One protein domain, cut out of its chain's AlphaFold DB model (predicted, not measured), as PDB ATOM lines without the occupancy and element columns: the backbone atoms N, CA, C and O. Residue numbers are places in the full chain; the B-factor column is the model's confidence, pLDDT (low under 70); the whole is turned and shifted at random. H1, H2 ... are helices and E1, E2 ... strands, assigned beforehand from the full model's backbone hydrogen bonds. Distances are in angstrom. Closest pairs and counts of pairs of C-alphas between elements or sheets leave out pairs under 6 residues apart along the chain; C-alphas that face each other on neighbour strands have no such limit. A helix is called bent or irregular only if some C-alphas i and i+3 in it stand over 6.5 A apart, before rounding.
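What this domain is: This is residues 97 to 203 of the 203 residues of an uncharacterized protein of Myxococcales bacterium (UniProt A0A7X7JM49). A long, twisted sheet of four strands has H1 lying across one face, while H2 and H3 form a helical hairpin beyond one end of the strands, with the end of H3 meeting E2. Sheet and hairpin follow one another along the longest axis. The printed part has 107 residues, with three named helices and then four named strands; the sheet, in the order E1 E2 E3 E4, is antiparallel, and the class is mixed. It is compact, with a radius of gyration of the C-alphas of 14.3 A, and only just elongated, spanning 44 by 22 by 21 A.

How they stand to each other: H1, residues 100 to 109, is on the sheet of E1, 151 to 155, E2, 158 to 166, E3, 172 to 180, and E4, 183 to 193, giving two layers, a helix on one face of a sheet. Its height over the sheet is 8.5 A, and it runs across the strands, at 77 degrees to E4 on the local plane; its closest C-alpha pair with E2 is Pro 101 and Phe 163, 6.8 A. H2, residues 118 to 131, is not on the sheet. It touches H3, residues 138 to 146, in a hairpin with a shallow tilt of 17 degrees, opposite ways; the closest C-alphas, of Leu 128 and Pro 140, are 6.8 A apart. H3 is on the sheet, its closest C-alpha pair with E2 being Tyr 146 and Ser 164, 5.9 A. The strands form a meander, each the antiparallel neighbour of the one before; within hydrogen-bond range are N 153 and O 160 at 2.8 A, N 161 and O 177 at 2.7 A, and N 176 and O 188 at 2.9 A. Every O i to N i+4 pair is within range in H3, 5 of 6 in H1 and 6 of 10 in H2.

Where its parts are: H1 begins at C-alpha 100, (-39.230, 23.362, 42.820), and is 13.7 A long. H2, 16.5 A, is irregular: C-alphas 123 and 126 are 7.5 A apart. H3 is 12.4 A long, E1 13.5 A, E2 and E3 26.4 A each, and E4 29.3 A, ending at C-alpha 193, (-18.074, 19.060, 46.026).

The domain as a whole: The C-alphas farthest apart, of Leu 134 and Gly 156, are 45.5 A apart. The printed part has no cut, and no link is long. Residues 200 to 203 have pLDDT under 70.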
ATOM      1  N   GLY A  97     -46.072  25.831  39.199       79.56
ATOM      2  CA  GLY A  97     -46.607  26.679  40.264       79.56
ATOM      3  C   GLY A  97     -45.626  27.053  41.374       79.56
ATOM      4  O   GLY A  97     -45.964  27.915  42.178       79.56
ATOM      5  N   LEU A  98     -44.410  26.500  41.406       88.88
ATOM      6  CA  LEU A  98     -43.364  26.918  42.340       88.88
ATOM      7  C   LEU A  98     -41.951  26.741  41.771       88.88
ATOM      8  O   LEU A  98     -41.729  25.997  40.818       88.88
ATOM      9  N   ASP A  99     -40.986  27.398  42.411       90.62
ATOM     10  CA  ASP A  99     -39.558  27.140  42.226       90.62
ATOM     11  C   ASP A  99     -39.191  25.825  42.936       90.62
ATOM     12  O   ASP A  99     -38.764  25.816  44.093       90.62
ATOM     13  N   LEU A 100     -39.443  24.698  42.261       92.38
ATOM     14  CA  LEU A 100     -39.230  23.362  42.820       92.38
ATOM     15  C   LEU A 100     -37.818  23.145  43.386       92.38
ATOM     16  O   LEU A 100     -37.735  22.712  44.532       92.38
ATOM     17  N   PRO A 101     -36.714  23.449  42.669       93.56
ATOM     18  CA  PRO A 101     -35.371  23.276  43.221       93.56
ATOM     19  C   PRO A 101     -35.181  24.046  44.530       93.56
ATOM     20  O   PRO A 101     -34.692  23.501  45.526       93.56
ATOM     21  N   TRP A 102     -35.611  25.313  44.558       90.31
ATOM     22  CA  TRP A 102     -35.492  26.131  45.754       90.31
ATOM     23  C   TRP A 102     -36.344  25.571  46.892       90.31
ATOM     24  O   TRP A 102     -35.840  25.471  48.012       90.31
ATOM     25  N   THR A 103     -37.595  25.184  46.629       90.31
ATOM     26  CA  THR A 103     -38.523  24.669  47.644       90.31
ATOM     27  C   THR A 103     -38.074  23.315  48.180       90.31
ATOM     28  O   THR A 103     -37.967  23.161  49.395       90.31
ATOM     29  N   SER A 104     -37.743  22.362  47.305       89.69
ATOM     30  CA  SER A 104     -37.271  21.029  47.688       89.69
ATOM     31  C   SER A 104     -36.027  21.100  48.565       89.69
ATOM     32  O   SER A 104     -35.934  20.360  49.536       89.69
ATOM     33  N   ARG A 105     -35.092  22.018  48.293       91.25
ATOM     34  CA  ARG A 105     -33.913  22.175  49.151       91.25
ATOM     35  C   ARG A 105     -34.227  22.996  50.395       91.25
ATOM     36  O   ARG A 105     -34.057  22.522  51.515       91.25
ATOM     37  N   ASN A 106     -34.615  24.256  50.225       88.56
ATOM     38  CA  ASN A 106     -34.576  25.231  51.315       88.56
ATOM     39  C   ASN A 106     -35.658  25.017  52.371       88.56
ATOM     40  O   ASN A 106     -35.431  25.331  53.537       88.56
ATOM     41  N   VAL A 107     -36.822  24.491  51.986       88.06
ATOM     42  CA  VAL A 107     -37.870  24.166  52.961       88.06
ATOM     43  C   VAL A 107     -37.475  22.934  53.773       88.06
ATOM     44  O   VAL A 107     -37.728  22.886  54.973       88.06
ATOM     45  N   LEU A 108     -36.819  21.952  53.146       86.94
ATOM     46  CA  LEU A 108     -36.484  20.696  53.814       86.94
ATOM     47  C   LEU A 108     -35.199  20.777  54.654       86.94
ATOM     48  O   LEU A 108     -35.176  20.254  55.765       86.94
ATOM     49  N   MET A 109     -34.155  21.448  54.156       86.56
ATOM     50  CA  MET A 109     -32.816  21.508  54.779       86.56
ATOM     51  C   MET A 109     -32.458  22.881  55.359       86.56
ATOM     52  O   MET A 109     -31.377  23.062  55.919       86.56
ATOM     53  N   GLY A 110     -33.345  23.865  55.222       87.06
ATOM     54  CA  GLY A 110     -33.126  25.226  55.697       87.06
ATOM     55  C   GLY A 110     -32.661  26.207  54.619       87.06
ATOM     56  O   GLY A 110     -32.204  25.851  53.528       87.06
ATOM     57  N   LEU A 111     -32.819  27.489  54.949       87.81
ATOM     58  CA  LEU A 111     -32.684  28.605  54.021       87.81
ATOM     59  C   LEU A 111     -31.225  28.980  53.729       87.81
ATOM     60  O   LEU A 111     -30.414  29.151  54.640       87.81
ATOM     61  N   GLY A 112     -30.955  29.269  52.456       86.38
ATOM     62  CA  GLY A 112     -29.755  29.957  51.982       86.38
ATOM     63  C   GLY A 112     -28.800  29.059  51.207       86.38
ATOM     64  O   GLY A 112     -28.722  27.858  51.459       86.38
ATOM     65  N   GLY A 113     -28.050  29.676  50.295       89.25
ATOM     66  CA  GLY A 113     -27.387  29.002  49.185       89.25
ATOM     67  C   GLY A 113     -28.097  29.320  47.867       89.25
ATOM     68  O   GLY A 113     -29.042  30.117  47.839       89.25
ATOM     69  N   TRP A 114     -27.651  28.696  46.779       92.19
ATOM     70  CA  TRP A 114     -28.148  28.981  45.433       92.19
ATOM     71  C   TRP A 114     -28.308  27.708  44.619       92.19
ATOM     72  O   TRP A 114     -27.459  26.822  44.645       92.19
ATOM     73  N   VAL A 115     -29.394  27.641  43.857       94.25
ATOM     74  CA  VAL A 115     -29.595  26.587  42.862       94.25
ATOM     75  C   VAL A 115     -28.666  26.882  41.686       94.25
ATOM     76  O   VAL A 115     -28.722  27.966  41.100       94.25
ATOM     77  N   GLY A 116     -27.810  25.920  41.352       93.69
ATOM     78  CA  GLY A 116     -27.002  25.975  40.143       93.69
ATOM     79  C   GLY A 116     -27.912  26.111  38.927       93.69
ATOM     80  O   GLY A 116     -28.896  25.391  38.805       93.69
ATOM     81  N   SER A 117     -27.628  27.091  38.076       94.06
ATOM     82  CA  SER A 117     -28.371  27.353  36.839       94.06
ATOM     83  C   SER A 117     -27.550  28.256  35.924       94.06
ATOM     84  O   SER A 117     -26.638  28.948  36.389       94.06
ATOM     85  N   GLY A 118     -27.895  28.302  34.639       91.38
ATOM     86  CA  GLY A 118     -27.311  29.259  33.702       91.38
ATOM     87  C   GLY A 118     -27.607  30.709  34.105       91.38
ATOM     88  O   GLY A 118     -26.749  31.580  33.964       91.38
ATOM     89  N   ALA A 119     -28.785  30.965  34.686       90.25
ATOM     90  CA  ALA A 119     -29.150  32.277  35.222       90.25
ATOM     91  C   ALA A 119     -28.272  32.672  36.420       90.25
ATOM     92  O   ALA A 119     -27.751  33.785  36.467       90.25
ATOM     93  N   PHE A 120     -28.061  31.749  37.362       90.75
ATOM     94  CA  PHE A 120     -27.152  31.968  38.484       90.75
ATOM     95  C   PHE A 120     -25.719  32.218  38.007       90.75
ATOM     96  O   PHE A 120     -25.100  33.188  38.433       90.75
ATOM     97  N   PHE A 121     -25.225  31.414  37.059       90.50
ATOM     98  CA  PHE A 121     -23.912  31.635  36.456       90.50
ATOM     99  C   PHE A 121     -23.791  33.035  35.856       90.50
ATOM    100  O   PHE A 121     -22.832  33.738  36.146       90.50
ATOM    101  N   SER A 122     -24.775  33.449  35.056       90.06
ATOM    102  CA  SER A 122     -24.759  34.746  34.370       90.06
ATOM    103  C   SER A 122     -24.747  35.919  35.354       90.06
ATOM    104  O   SER A 122     -24.069  36.915  35.116       90.06
ATOM    105  N   ASN A 123     -25.459  35.797  36.478       88.75
ATOM    106  CA  ASN A 123     -25.480  36.825  37.518       88.75
ATOM    107  C   ASN A 123     -24.146  36.919  38.274       88.75
ATOM    108  O   ASN A 123     -23.702  38.018  38.603       88.75
ATOM    109  N   GLU A 124     -23.495  35.782  38.528       88.81
ATOM    110  CA  GLU A 124     -22.279  35.707  39.350       88.81
ATOM    111  C   GLU A 124     -20.974  35.704  38.539       88.81
ATOM    112  O   GLU A 124     -19.888  35.763  39.119       88.81
ATOM    113  N   GLU A 125     -21.033  35.665  37.203       86.75
ATOM    114  CA  GLU A 125     -19.853  35.529  36.334       86.75
ATOM    115  C   GLU A 125     -18.790  36.599  36.623       86.75
ATOM    116  O   GLU A 125     -17.599  36.295  36.721       86.75
ATOM    117  N   SER A 126     -19.217  37.845  36.848       87.06
ATOM    118  CA  SER A 126     -18.314  38.955  37.178       87.06
ATOM    119  C   SER A 126     -17.591  38.779  38.522       87.06
ATOM    120  O   SER A 126     -16.448  39.216  38.677       87.06
ATOM    121  N   ALA A 127     -18.217  38.092  39.480       87.50
ATOM    122  CA  ALA A 127     -17.684  37.828  40.813       87.50
ATOM    123  C   ALA A 127     -16.982  36.465  40.923       87.50
ATOM    124  O   ALA A 127     -16.352  36.186  41.944       87.50
ATOM    125  N   LEU A 128     -17.017  35.632  39.876       88.69
ATOM    126  CA  LEU A 128     -16.491  34.264  39.888       88.69
ATOM    127  C   LEU A 128     -15.040  34.170  40.376       88.69
ATOM    128  O   LEU A 128     -14.674  33.250  41.108       88.69
ATOM    129  N   HIS A 129     -14.206  35.139  39.998       88.62
ATOM    130  CA  HIS A 129     -12.807  35.207  40.418       88.62
ATOM    131  C   HIS A 129     -12.644  35.334  41.946       88.62
ATOM    132  O   HIS A 129     -11.688  34.800  42.502       88.62
ATOM    133  N   LEU A 130     -13.591  35.978  42.640       88.25
ATOM    134  CA  LEU A 130     -13.610  36.066  44.104       88.25
ATOM    135  C   LEU A 130     -13.975  34.716  44.727       88.25
ATOM    136  O   LEU A 130     -13.366  34.293  45.706       88.25
ATOM    137  N   TRP A 131     -14.931  34.011  44.121       87.12
ATOM    138  CA  TRP A 131     -15.444  32.738  44.628       87.12
ATOM    139  C   TRP A 131     -14.433  31.609  44.460       87.12
ATOM    140  O   TRP A 131     -14.424  30.639  45.214       87.12
ATOM    141  N   THR A 132     -13.570  31.742  43.457       90.44
ATOM    142  CA  THR A 132     -12.617  30.717  43.033       90.44
ATOM    143  C   THR A 132     -11.170  31.096  43.322       90.44
ATOM    144  O   THR A 132     -10.262  30.395  42.889       90.44
ATOM    145  N   HIS A 133     -10.925  32.156  44.100       86.19
ATOM    146  CA  HIS A 133      -9.578  32.648  44.415       86.19
ATOM    147  C   HIS A 133      -8.652  31.557  44.988       86.19
ATOM    148  O   HIS A 133      -7.460  31.541  44.680       86.19
ATOM    149  N   LEU A 134      -9.193  30.638  45.800       83.44
ATOM    150  CA  LEU A 134      -8.440  29.527  46.398       83.44
ATOM    151  C   LEU A 134      -8.052  28.445  45.376       83.44
ATOM    152  O   LEU A 134      -7.228  27.582  45.662       83.44
ATOM    153  N   SER A 135      -8.658  28.454  44.191       86.25
ATOM    154  CA  SER A 135      -8.422  27.498  43.106       86.25
ATOM    155  C   SER A 135      -8.689  28.174  41.754       86.25
ATOM    156  O   SER A 135      -9.662  27.837  41.083       86.25
ATOM    157  N   PRO A 136      -7.852  29.135  41.320       85.38
ATOM    158  CA  PRO A 136      -8.160  30.010  40.182       85.38
ATOM    159  C   PRO A 136      -8.222  29.277  38.833       85.38
ATOM    160  O   PRO A 136      -8.841  29.773  37.896       85.38
ATOM    161  N   ASN A 137      -7.612  28.092  38.732       86.50
ATOM    162  CA  ASN A 137      -7.628  27.277  37.514       86.50
ATOM    163  C   ASN A 137      -8.799  26.278  37.499       86.50
ATOM    164  O   ASN A 137      -9.532  26.189  36.516       86.50
ATOM    165  N   ASP A 138      -9.000  25.535  38.592       89.62
ATOM    166  CA  ASP A 138     -10.047  24.508  38.678       89.62
ATOM    167  C   ASP A 138     -11.410  25.065  39.087       89.62
ATOM    168  O   ASP A 138     -12.440  24.597  38.606       89.62
ATOM    169  N   GLY A 139     -11.434  26.088  39.938       90.62
ATOM    170  CA  GLY A 139     -12.643  26.686  40.488       90.62
ATOM    171  C   GLY A 139     -13.602  27.187  39.411       90.62
ATOM    172  O   GLY A 139     -14.756  26.765  39.427       90.62
ATOM    173  N   PRO A 140     -13.177  28.005  38.427       92.62
ATOM    174  CA  PRO A 140     -14.073  28.459  37.362       92.62
ATOM    175  C   PRO A 140     -14.646  27.307  36.527       92.62
ATOM    176  O   PRO A 140     -15.821  27.326  36.154       92.62
ATOM    177  N   ARG A 141     -13.834  26.271  36.267       93.62
ATOM    178  CA  ARG A 141     -14.264  25.063  35.550       93.62
ATOM    179  C   ARG A 141     -15.319  24.296  36.349       93.62
ATOM    180  O   ARG A 141     -16.345  23.925  35.784       93.62
ATOM    181  N   LEU A 142     -15.088  24.096  37.647       93.38
ATOM    182  CA  LEU A 142     -16.029  23.444  38.558       93.38
ATOM    183  C   LEU A 142     -17.317  24.262  38.716       93.38
ATOM    184  O   LEU A 142     -18.407  23.708  38.633       93.38
ATOM    185  N   PHE A 143     -17.217  25.581  38.873       92.69
ATOM    186  CA  PHE A 143     -18.378  26.457  39.002       92.69
ATOM    187  C   PHE A 143     -19.290  26.348  37.778       92.69
ATOM    188  O   PHE A 143     -20.484  26.094  37.918       92.69
ATOM    189  N   ARG A 144     -18.718  26.420  36.568       92.94
ATOM    190  CA  ARG A 144     -19.461  26.216  35.315       92.94
ATOM    191  C   ARG A 144     -20.054  24.808  35.210       92.94
ATOM    192  O   ARG A 144     -21.163  24.653  34.715       92.94
ATOM    193  N   GLN A 145     -19.336  23.785  35.674       94.56
ATOM    194  CA  GLN A 145     -19.819  22.401  35.657       94.56
ATOM    195  C   GLN A 145     -21.085  22.208  36.504       94.56
ATOM    196  O   GLN A 145     -21.929  21.400  36.118       94.56
ATOM    197  N   TYR A 146     -21.209  22.917  37.630       94.88
ATOM    198  CA  TYR A 146     -22.329  22.771  38.567       94.88
ATOM    199  C   TYR A 146     -23.380  23.884  38.471       94.88
ATOM    200  O   TYR A 146     -24.461  23.751  39.037       94.88
ATOM    201  N   CYS A 147     -23.135  24.946  37.704       93.56
ATOM    202  CA  CYS A 147     -24.175  25.893  37.301       93.56
ATOM    203  C   CYS A 147     -24.934  25.394  36.063       93.56
ATOM    204  O   CYS A 147     -24.920  26.027  35.009       93.56
ATOM    205  N   LYS A 148     -25.572  24.232  36.190       91.94
ATOM    206  CA  LYS A 148     -26.437  23.653  35.157       91.94
ATOM    207  C   LYS A 148     -27.886  23.832  35.546       91.94
ATOM    208  O   LYS A 148     -28.207  23.669  36.718       91.94
ATOM    209  N   ASP A 149     -28.730  24.149  34.571       95.12
ATOM    210  CA  ASP A 149     -30.158  24.299  34.822       95.12
ATOM    211  C   ASP A 149     -30.758  23.004  35.396       95.12
ATOM    212  O   ASP A 149     -30.359  21.914  34.977       95.12
ATOM    213  N   PRO A 150     -31.699  23.109  36.349       96.56
ATOM    214  CA  PRO A 150     -32.422  21.960  36.875       96.56
ATOM    215  C   PRO A 150     -33.089  21.133  35.771       96.56
ATOM    216  O   PRO A 150     -33.770  21.669  34.894       96.56
ATOM    217  N   GLU A 151     -32.938  19.815  35.843       97.00
ATOM    218  CA  GLU A 151     -33.464  18.878  34.854       97.00
ATOM    219  C   GLU A 151     -34.765  18.255  35.366       97.00
ATOM    220  O   GLU A 151     -34.755  17.357  36.207       97.00
ATOM    221  N   LEU A 152     -35.901  18.735  34.851       96.88
ATOM    222  CA  LEU A 152     -37.227  18.203  35.168       96.88
ATOM    223  C   LEU A 152     -37.650  17.151  34.132       96.88
ATOM    224  O   LEU A 152     -37.831  17.462  32.954       96.88
ATOM    225  N   ARG A 153     -37.891  15.921  34.585       97.25
ATOM    226  CA  ARG A 153     -38.430  14.814  33.781       97.25
ATOM    227  C   ARG A 153     -39.843  14.471  34.239       97.25
ATOM    228  O   ARG A 153     -40.150  14.525  35.428       97.25
ATOM    229  N   ARG A 154     -40.717  14.115  33.296       95.38
ATOM    230  CA  ARG A 154     -42.123  13.771  33.569       95.38
ATOM    231  C   ARG A 154     -42.497  12.451  32.920       95.38
ATOM    232  O   ARG A 154     -42.125  12.199  31.777       95.38
ATOM    233  N   SER A 155     -43.271  11.647  33.639       93.00
ATOM    234  CA  SER A 155     -43.833  10.392  33.148       93.00
ATOM    235  C   SER A 155     -45.252  10.230  33.688       93.00
ATOM    236  O   SER A 155     -45.462   9.879  34.851       93.00
ATOM    237  N   GLY A 156     -46.244  10.549  32.853       91.06
ATOM    238  CA  GLY A 156     -47.641  10.624  33.281       91.06
ATOM    239  C   GLY A 156     -47.829  11.655  34.397       91.06
ATOM    240  O   GLY A 156     -47.472  12.819  34.232       91.06
ATOM    241  N   GLU A 157     -48.370  11.217  35.535       92.62
ATOM    242  CA  GLU A 157     -48.574  12.060  36.724       92.62
ATOM    243  C   GLU A 157     -47.327  12.202  37.606       92.62
ATOM    244  O   GLU A 157     -47.356  12.957  38.576       92.62
ATOM    245  N   GLN A 158     -46.260  11.453  37.316       96.75
ATOM    246  CA  GLN A 158     -45.025  11.470  38.096       96.75
ATOM    247  C   GLN A 158     -44.020  12.454  37.500       96.75
ATOM    248  O   GLN A 158     -43.938  12.635  36.280       96.75
ATOM    249  N   TRP A 159     -43.214  13.050  38.370       96.81
ATOM    250  CA  TRP A 159     -42.107  13.911  37.990       96.81
ATOM    251  C   TRP A 159     -40.862  13.599  38.818       96.81
ATOM    252  O   TRP A 159     -40.945  13.169  39.969       96.81
ATOM    253  N   GLU A 160     -39.713  13.860  38.211       97.38
ATOM    254  CA  GLU A 160     -38.391  13.802  38.823       97.38
ATOM    255  C   GLU A 160     -37.629  15.076  38.477       97.38
ATOM    256  O   GLU A 160     -37.754  15.599  37.370       97.38
ATOM    257  N   LEU A 161     -36.830  15.557  39.415       97.44
ATOM    258  CA  LEU A 161     -36.057  16.778  39.305       97.44
ATOM    259  C   LEU A 161     -34.642  16.521  39.812       97.44
ATOM    260  O   LEU A 161     -34.465  16.230  40.994       97.44
ATOM    261  N   ASP A 162     -33.655  16.719  38.947       97.38
ATOM    262  CA  ASP A 162     -32.247  16.750  39.340       97.38
ATOM    263  C   ASP A 162     -31.710  18.179  39.293       97.38
ATOM    264  O   ASP A 162     -31.988  18.933  38.360       97.38
ATOM    265  N   PHE A 163     -30.926  18.574  40.293       97.31
ATOM    266  CA  PHE A 163     -30.275  19.883  40.301       97.31
ATOM    267  C   PHE A 163     -29.014  19.901  41.161       97.31
ATOM    268  O   PHE A 163     -28.794  19.051  42.021       97.31
ATOM    269  N   SER A 164     -28.170  20.903  40.924       96.88
ATOM    270  CA  SER A 164     -27.027  21.212  41.786       96.88
ATOM    271  C   SER A 164     -27.359  22.393  42.690       96.88
ATOM    272  O   SER A 164     -28.097  23.296  42.301       96.88
ATOM    273  N   TYR A 165     -26.802  22.406  43.895       94.69
ATOM    274  CA  TYR A 165     -27.055  23.443  44.883       94.69
ATOM    275  C   TYR A 165     -25.759  23.872  45.573       94.69
ATOM    276  O   TYR A 165     -25.089  23.070  46.220       94.69
ATOM    277  N   PHE A 166     -25.411  25.147  45.459       93.44
ATOM    278  CA  PHE A 166     -24.276  25.765  46.136       93.44
ATOM    279  C   PHE A 166     -24.676  26.107  47.569       93.44
ATOM    280  O   PHE A 166     -25.537  26.961  47.800       93.44
ATOM    281  N   ASN A 167     -24.069  25.431  48.541       90.75
ATOM    282  CA  ASN A 167     -24.392  25.622  49.950       90.75
ATOM    283  C   ASN A 167     -23.623  26.820  50.551       90.75
ATOM    284  O   ASN A 167     -22.604  27.266  50.026       90.75
ATOM    285  N   LEU A 168     -24.079  27.329  51.699       87.62
ATOM    286  CA  LEU A 168     -23.432  28.464  52.381       87.62
ATOM    287  C   LEU A 168     -22.040  28.151  52.952       87.62
ATOM    288  O   LEU A 168     -21.325  29.056  53.373       87.62
ATOM    289  N   ARG A 169     -21.652  26.874  52.993       88.44
ATOM    290  CA  ARG A 169     -20.334  26.424  53.457       88.44
ATOM    291  C   ARG A 169     -19.319  26.362  52.310       88.44
ATOM    292  O   ARG A 169     -18.182  25.956  52.536       88.44
ATOM    293  N   GLY A 170     -19.707  26.757  51.095       89.38
ATOM    294  CA  GLY A 170     -18.836  26.762  49.923       89.38
ATOM    295  C   GLY A 170     -18.682  25.408  49.237       89.38
ATOM    296  O   GLY A 170     -17.748  25.228  48.460       89.38
ATOM    297  N   GLY A 171     -19.550  24.447  49.545       92.62
ATOM    298  CA  GLY A 171     -19.646  23.163  48.858       92.62
ATOM    299  C   GLY A 171     -20.779  23.140  47.836       92.62
ATOM    300  O   GLY A 171     -21.571  24.081  47.733       92.62
ATOM    301  N   VAL A 172     -20.869  22.035  47.098       94.19
ATOM    302  CA  VAL A 172     -21.980  21.777  46.175       94.19
ATOM    303  C   VAL A 172     -22.657  20.472  46.554       94.19
ATOM    304  O   VAL A 172     -22.006  19.448  46.765       94.19
ATOM    305  N   GLU A 173     -23.978  20.527  46.627       94.38
ATOM    306  CA  GLU A 173     -24.873  19.403  46.841       94.38
ATOM    307  C   GLU A 173     -25.508  19.026  45.492       94.38
ATOM    308  O   GLU A 173     -25.953  19.897  44.746       94.38
ATOM    309  N   GLY A 174     -25.551  17.739  45.164       95.00
ATOM    310  CA  GLY A 174     -26.369  17.199  44.082       95.00
ATOM    311  C   GLY A 174     -27.680  16.694  44.664       95.00
ATOM    312  O   GLY A 174     -27.657  15.973  45.661       95.00
ATOM    313  N   TRP A 175     -28.794  17.081  44.061       95.06
ATOM    314  CA  TRP A 175     -30.134  16.822  44.564       95.06
ATOM    315  C   TRP A 175     -30.979  16.077  43.546       95.06
ATOM    316  O   TRP A 175     -30.942  16.400  42.362       95.06
ATOM    317  N   HIS A 176     -31.771  15.140  44.055       95.00
ATOM    318  CA  HIS A 176     -32.817  14.442  43.332       95.00
ATOM    319  C   HIS A 176     -34.121  14.569  44.119       95.00
ATOM    320  O   HIS A 176     -34.191  14.166  45.278       95.00
ATOM    321  N   ALA A 177     -35.163  15.129  43.518       94.19
ATOM    322  CA  ALA A 177     -36.496  15.194  44.102       94.19
ATOM    323  C   ALA A 177     -37.505  14.546  43.163       94.19
ATOM    324  O   ALA A 177     -37.389  14.655  41.948       94.19
ATOM    325  N   HIS A 178     -38.519  13.898  43.718       95.19
ATOM    326  CA  HIS A 178     -39.561  13.274  42.920       95.19
ATOM    327  C   HIS A 178     -40.921  13.405  43.588       95.19
ATOM    328  O   HIS A 178     -41.056  13.547  44.812       95.19
ATOM    329  N   GLY A 179     -41.961  13.322  42.774       95.12
ATOM    330  CA  GLY A 179     -43.317  13.420  43.262       95.12
ATOM    331  C   GLY A 179     -44.359  13.191  42.191       95.12
ATOM    332  O   GLY A 179     -44.082  12.661  41.118       95.12
ATOM    333  N   ASN A 180     -45.579  13.599  42.514       95.12
ATOM    334  CA  ASN A 180     -46.702  13.594  41.592       95.12
ATOM    335  C   ASN A 180     -47.381  14.965  41.565       95.12
ATOM    336  O   ASN A 180     -46.936  15.888  42.248       95.12
ATOM    337  N   GLN A 181     -48.480  15.095  40.824       94.06
ATOM    338  CA  GLN A 181     -49.191  16.367  40.668       94.06
ATOM    339  C   GLN A 181     -49.630  17.033  41.987       94.06
ATOM    340  O   GLN A 181     -49.835  18.243  42.025       94.06
ATOM    341  N   ARG A 182     -49.774  16.268  43.075       92.25
ATOM    342  CA  ARG A 182     -50.319  16.746  44.355       92.25
ATOM    343  C   ARG A 182     -49.293  16.845  45.479       92.25
ATOM    344  O   ARG A 182     -49.601  17.439  46.508       92.25
ATOM    345  N   ALA A 183     -48.131  16.209  45.344       93.12
ATOM    346  CA  ALA A 183     -47.180  16.099  46.443       93.12
ATOM    347  C   ALA A 183     -45.743  15.853  45.977       93.12
ATOM    348  O   ALA A 183     -45.499  15.130  45.010       93.12
ATOM    349  N   ILE A 184     -44.795  16.376  46.754       92.75
ATOM    350  CA  ILE A 184     -43.400  15.936  46.746       92.75
ATOM    351  C   ILE A 184     -43.341  14.641  47.562       92.75
ATOM    352  O   ILE A 184     -43.693  14.618  48.743       92.75
ATOM    353  N   LEU A 185     -42.952  13.539  46.926       91.62
ATOM    354  CA  LEU A 185     -42.951  12.212  47.546       91.62
ATOM    355  C   LEU A 185     -41.610  11.882  48.203       91.62
ATOM    356  O   LEU A 185     -41.589  11.144  49.187       91.62
ATOM    357  N   GLY A 186     -40.516  12.442  47.696       90.19
ATOM    358  CA  GLY A 186     -39.190  12.268  48.268       90.19
ATOM    359  C   GLY A 186     -38.193  13.267  47.702       90.19
ATOM    360  O   GLY A 186     -38.360  13.777  46.594       90.19
ATOM    361  N   ALA A 187     -37.158  13.547  48.484       91.31
ATOM    362  CA  ALA A 187     -35.975  14.242  48.018       91.31
ATOM    363  C   ALA A 187     -34.744  13.585  48.641       91.31
ATOM    364  O   ALA A 187     -34.793  13.107  49.767       91.31
ATOM    365  N   THR A 188     -33.639  13.542  47.922       90.38
ATOM    366  CA  THR A 188     -32.346  13.117  48.441       90.38
ATOM    367  C   THR A 188     -31.301  14.100  47.959       90.38
ATOM    368  O   THR A 188     -31.401  14.663  46.868       90.38
ATOM    369  N   GLY A 189     -30.291  14.323  48.789       89.62
ATOM    370  CA  GLY A 189     -29.125  15.080  48.378       89.62
ATOM    371  C   GLY A 189     -27.842  14.367  48.761       89.62
ATOM    372  O   GLY A 189     -27.812  13.506  49.638       89.62
ATOM    373  N   GLN A 190     -26.760  14.745  48.100       91.75
ATOM    374  CA  GLN A 190     -25.419  14.272  48.409       91.75
ATOM    375  C   GLN A 190     -24.406  15.379  48.159       91.75
ATOM    376  O   GLN A 190     -24.563  16.185  47.244       91.75
ATOM    377  N   THR A 191     -23.334  15.408  48.938       92.94
ATOM    378  CA  THR A 191     -22.209  16.305  48.666       92.94
ATOM    379  C   THR A 191     -21.489  15.843  47.398       92.94
ATOM    380  O   THR A 191     -20.965  14.732  47.360       92.94
ATOM    381  N   VAL A 192     -21.442  16.693  46.369       95.25
ATOM    382  CA  VAL A 192     -20.709  16.440  45.110       95.25
ATOM    383  C   VAL A 192     -19.410  17.238  45.023       95.25
ATOM    384  O   VAL A 192     -18.469  16.808  44.361       95.25
ATOM    385  N   LEU A 193     -19.326  18.366  45.735       94.19
ATOM    386  CA  LEU A 193     -18.074  19.060  46.026       94.19
ATOM    387  C   LEU A 193     -17.996  19.375  47.520       94.19
ATOM    388  O   LEU A 193     -18.995  19.834  48.084       94.19
ATOM    389  N   PRO A 194     -16.834  19.162  48.162       92.69
ATOM    390  CA  PRO A 194     -16.684  19.391  49.590       92.69
ATOM    391  C   PRO A 194     -16.880  20.866  49.946       92.69
ATOM    392  O   PRO A 194     -16.636  21.766  49.138       92.69
ATOM    393  N   ASP A 195     -17.282  21.112  51.189       91.12
ATOM    394  CA  ASP A 195     -17.333  22.464  51.739       91.12
ATOM    395  C   ASP A 195     -15.970  23.163  51.603       91.12
ATOM    396  O   ASP A 195     -14.918  22.520  51.620       91.12
ATOM    397  N   LYS A 196     -15.997  24.498  51.504       89.62
ATOM    398  CA  LYS A 196     -14.837  25.374  51.257       89.62
ATOM    399  C   LYS A 196     -14.195  25.234  49.870       89.62
ATOM    400  O   LYS A 196     -13.113  25.780  49.664       89.62
ATOM    401  N   THR A 197     -14.848  24.567  48.915       90.75
ATOM    402  CA  THR A 197     -14.416  24.595  47.504       90.75
ATOM    403  C   THR A 197     -14.532  26.007  46.921       90.75
ATOM    404  O   THR A 197     -13.633  26.467  46.220       90.75
ATOM    405  N   PHE A 198     -15.619  26.712  47.244       90.12
ATOM    406  CA  PHE A 198     -15.866  28.094  46.841       90.12
ATOM    407  C   PHE A 198     -15.888  29.026  48.051       90.12
ATOM    408  O   PHE A 198     -16.392  28.674  49.120       90.12
ATOM    409  N   LEU A 199     -15.387  30.245  47.870       83.94
ATOM    410  CA  LEU A 199     -15.586  31.333  48.817       83.94
ATOM    411  C   LEU A 199     -16.930  31.996  48.513       83.94
ATOM    412  O   LEU A 199     -17.048  32.774  47.575       83.94
ATOM    413  N   VAL A 200     -17.954  31.676  49.291       66.81
ATOM    414  CA  VAL A 200     -19.269  32.295  49.122       66.81
ATOM    415  C   VAL A 200     -19.273  33.653  49.832       66.81
ATOM    416  O   VAL A 200     -19.101  33.689  51.056       66.81
ATOM    417  N   PRO A 201     -19.477  34.776  49.120       51.50
ATOM    418  CA  PRO A 201     -19.623  36.066  49.762       51.50
ATOM    419  C   PRO A 201     -21.043  36.158  50.332       51.50
ATOM    420  O   PRO A 201     -22.000  36.395  49.609       51.50
ATOM    421  N   TYR A 202     -21.151  36.003  51.651       46.47
ATOM    422  CA  TYR A 202     -22.334  36.307  52.467       46.47
ATOM    423  C   TYR A 202     -23.545  35.363  52.310       46.47
ATOM    424  O   TYR A 202     -24.214  35.294  51.283       46.47
ATOM    425  N   GLY A 203     -23.864  34.688  53.417       40.91
ATOM    426  CA  GLY A 203     -25.204  34.204  53.752       40.91
ATOM    427  C   GLY A 203     -25.800  35.041  54.872       40.91
ATOM    428  O   GLY A 203     -25.024  35.509  55.737       40.91
TER     429      GLY A 203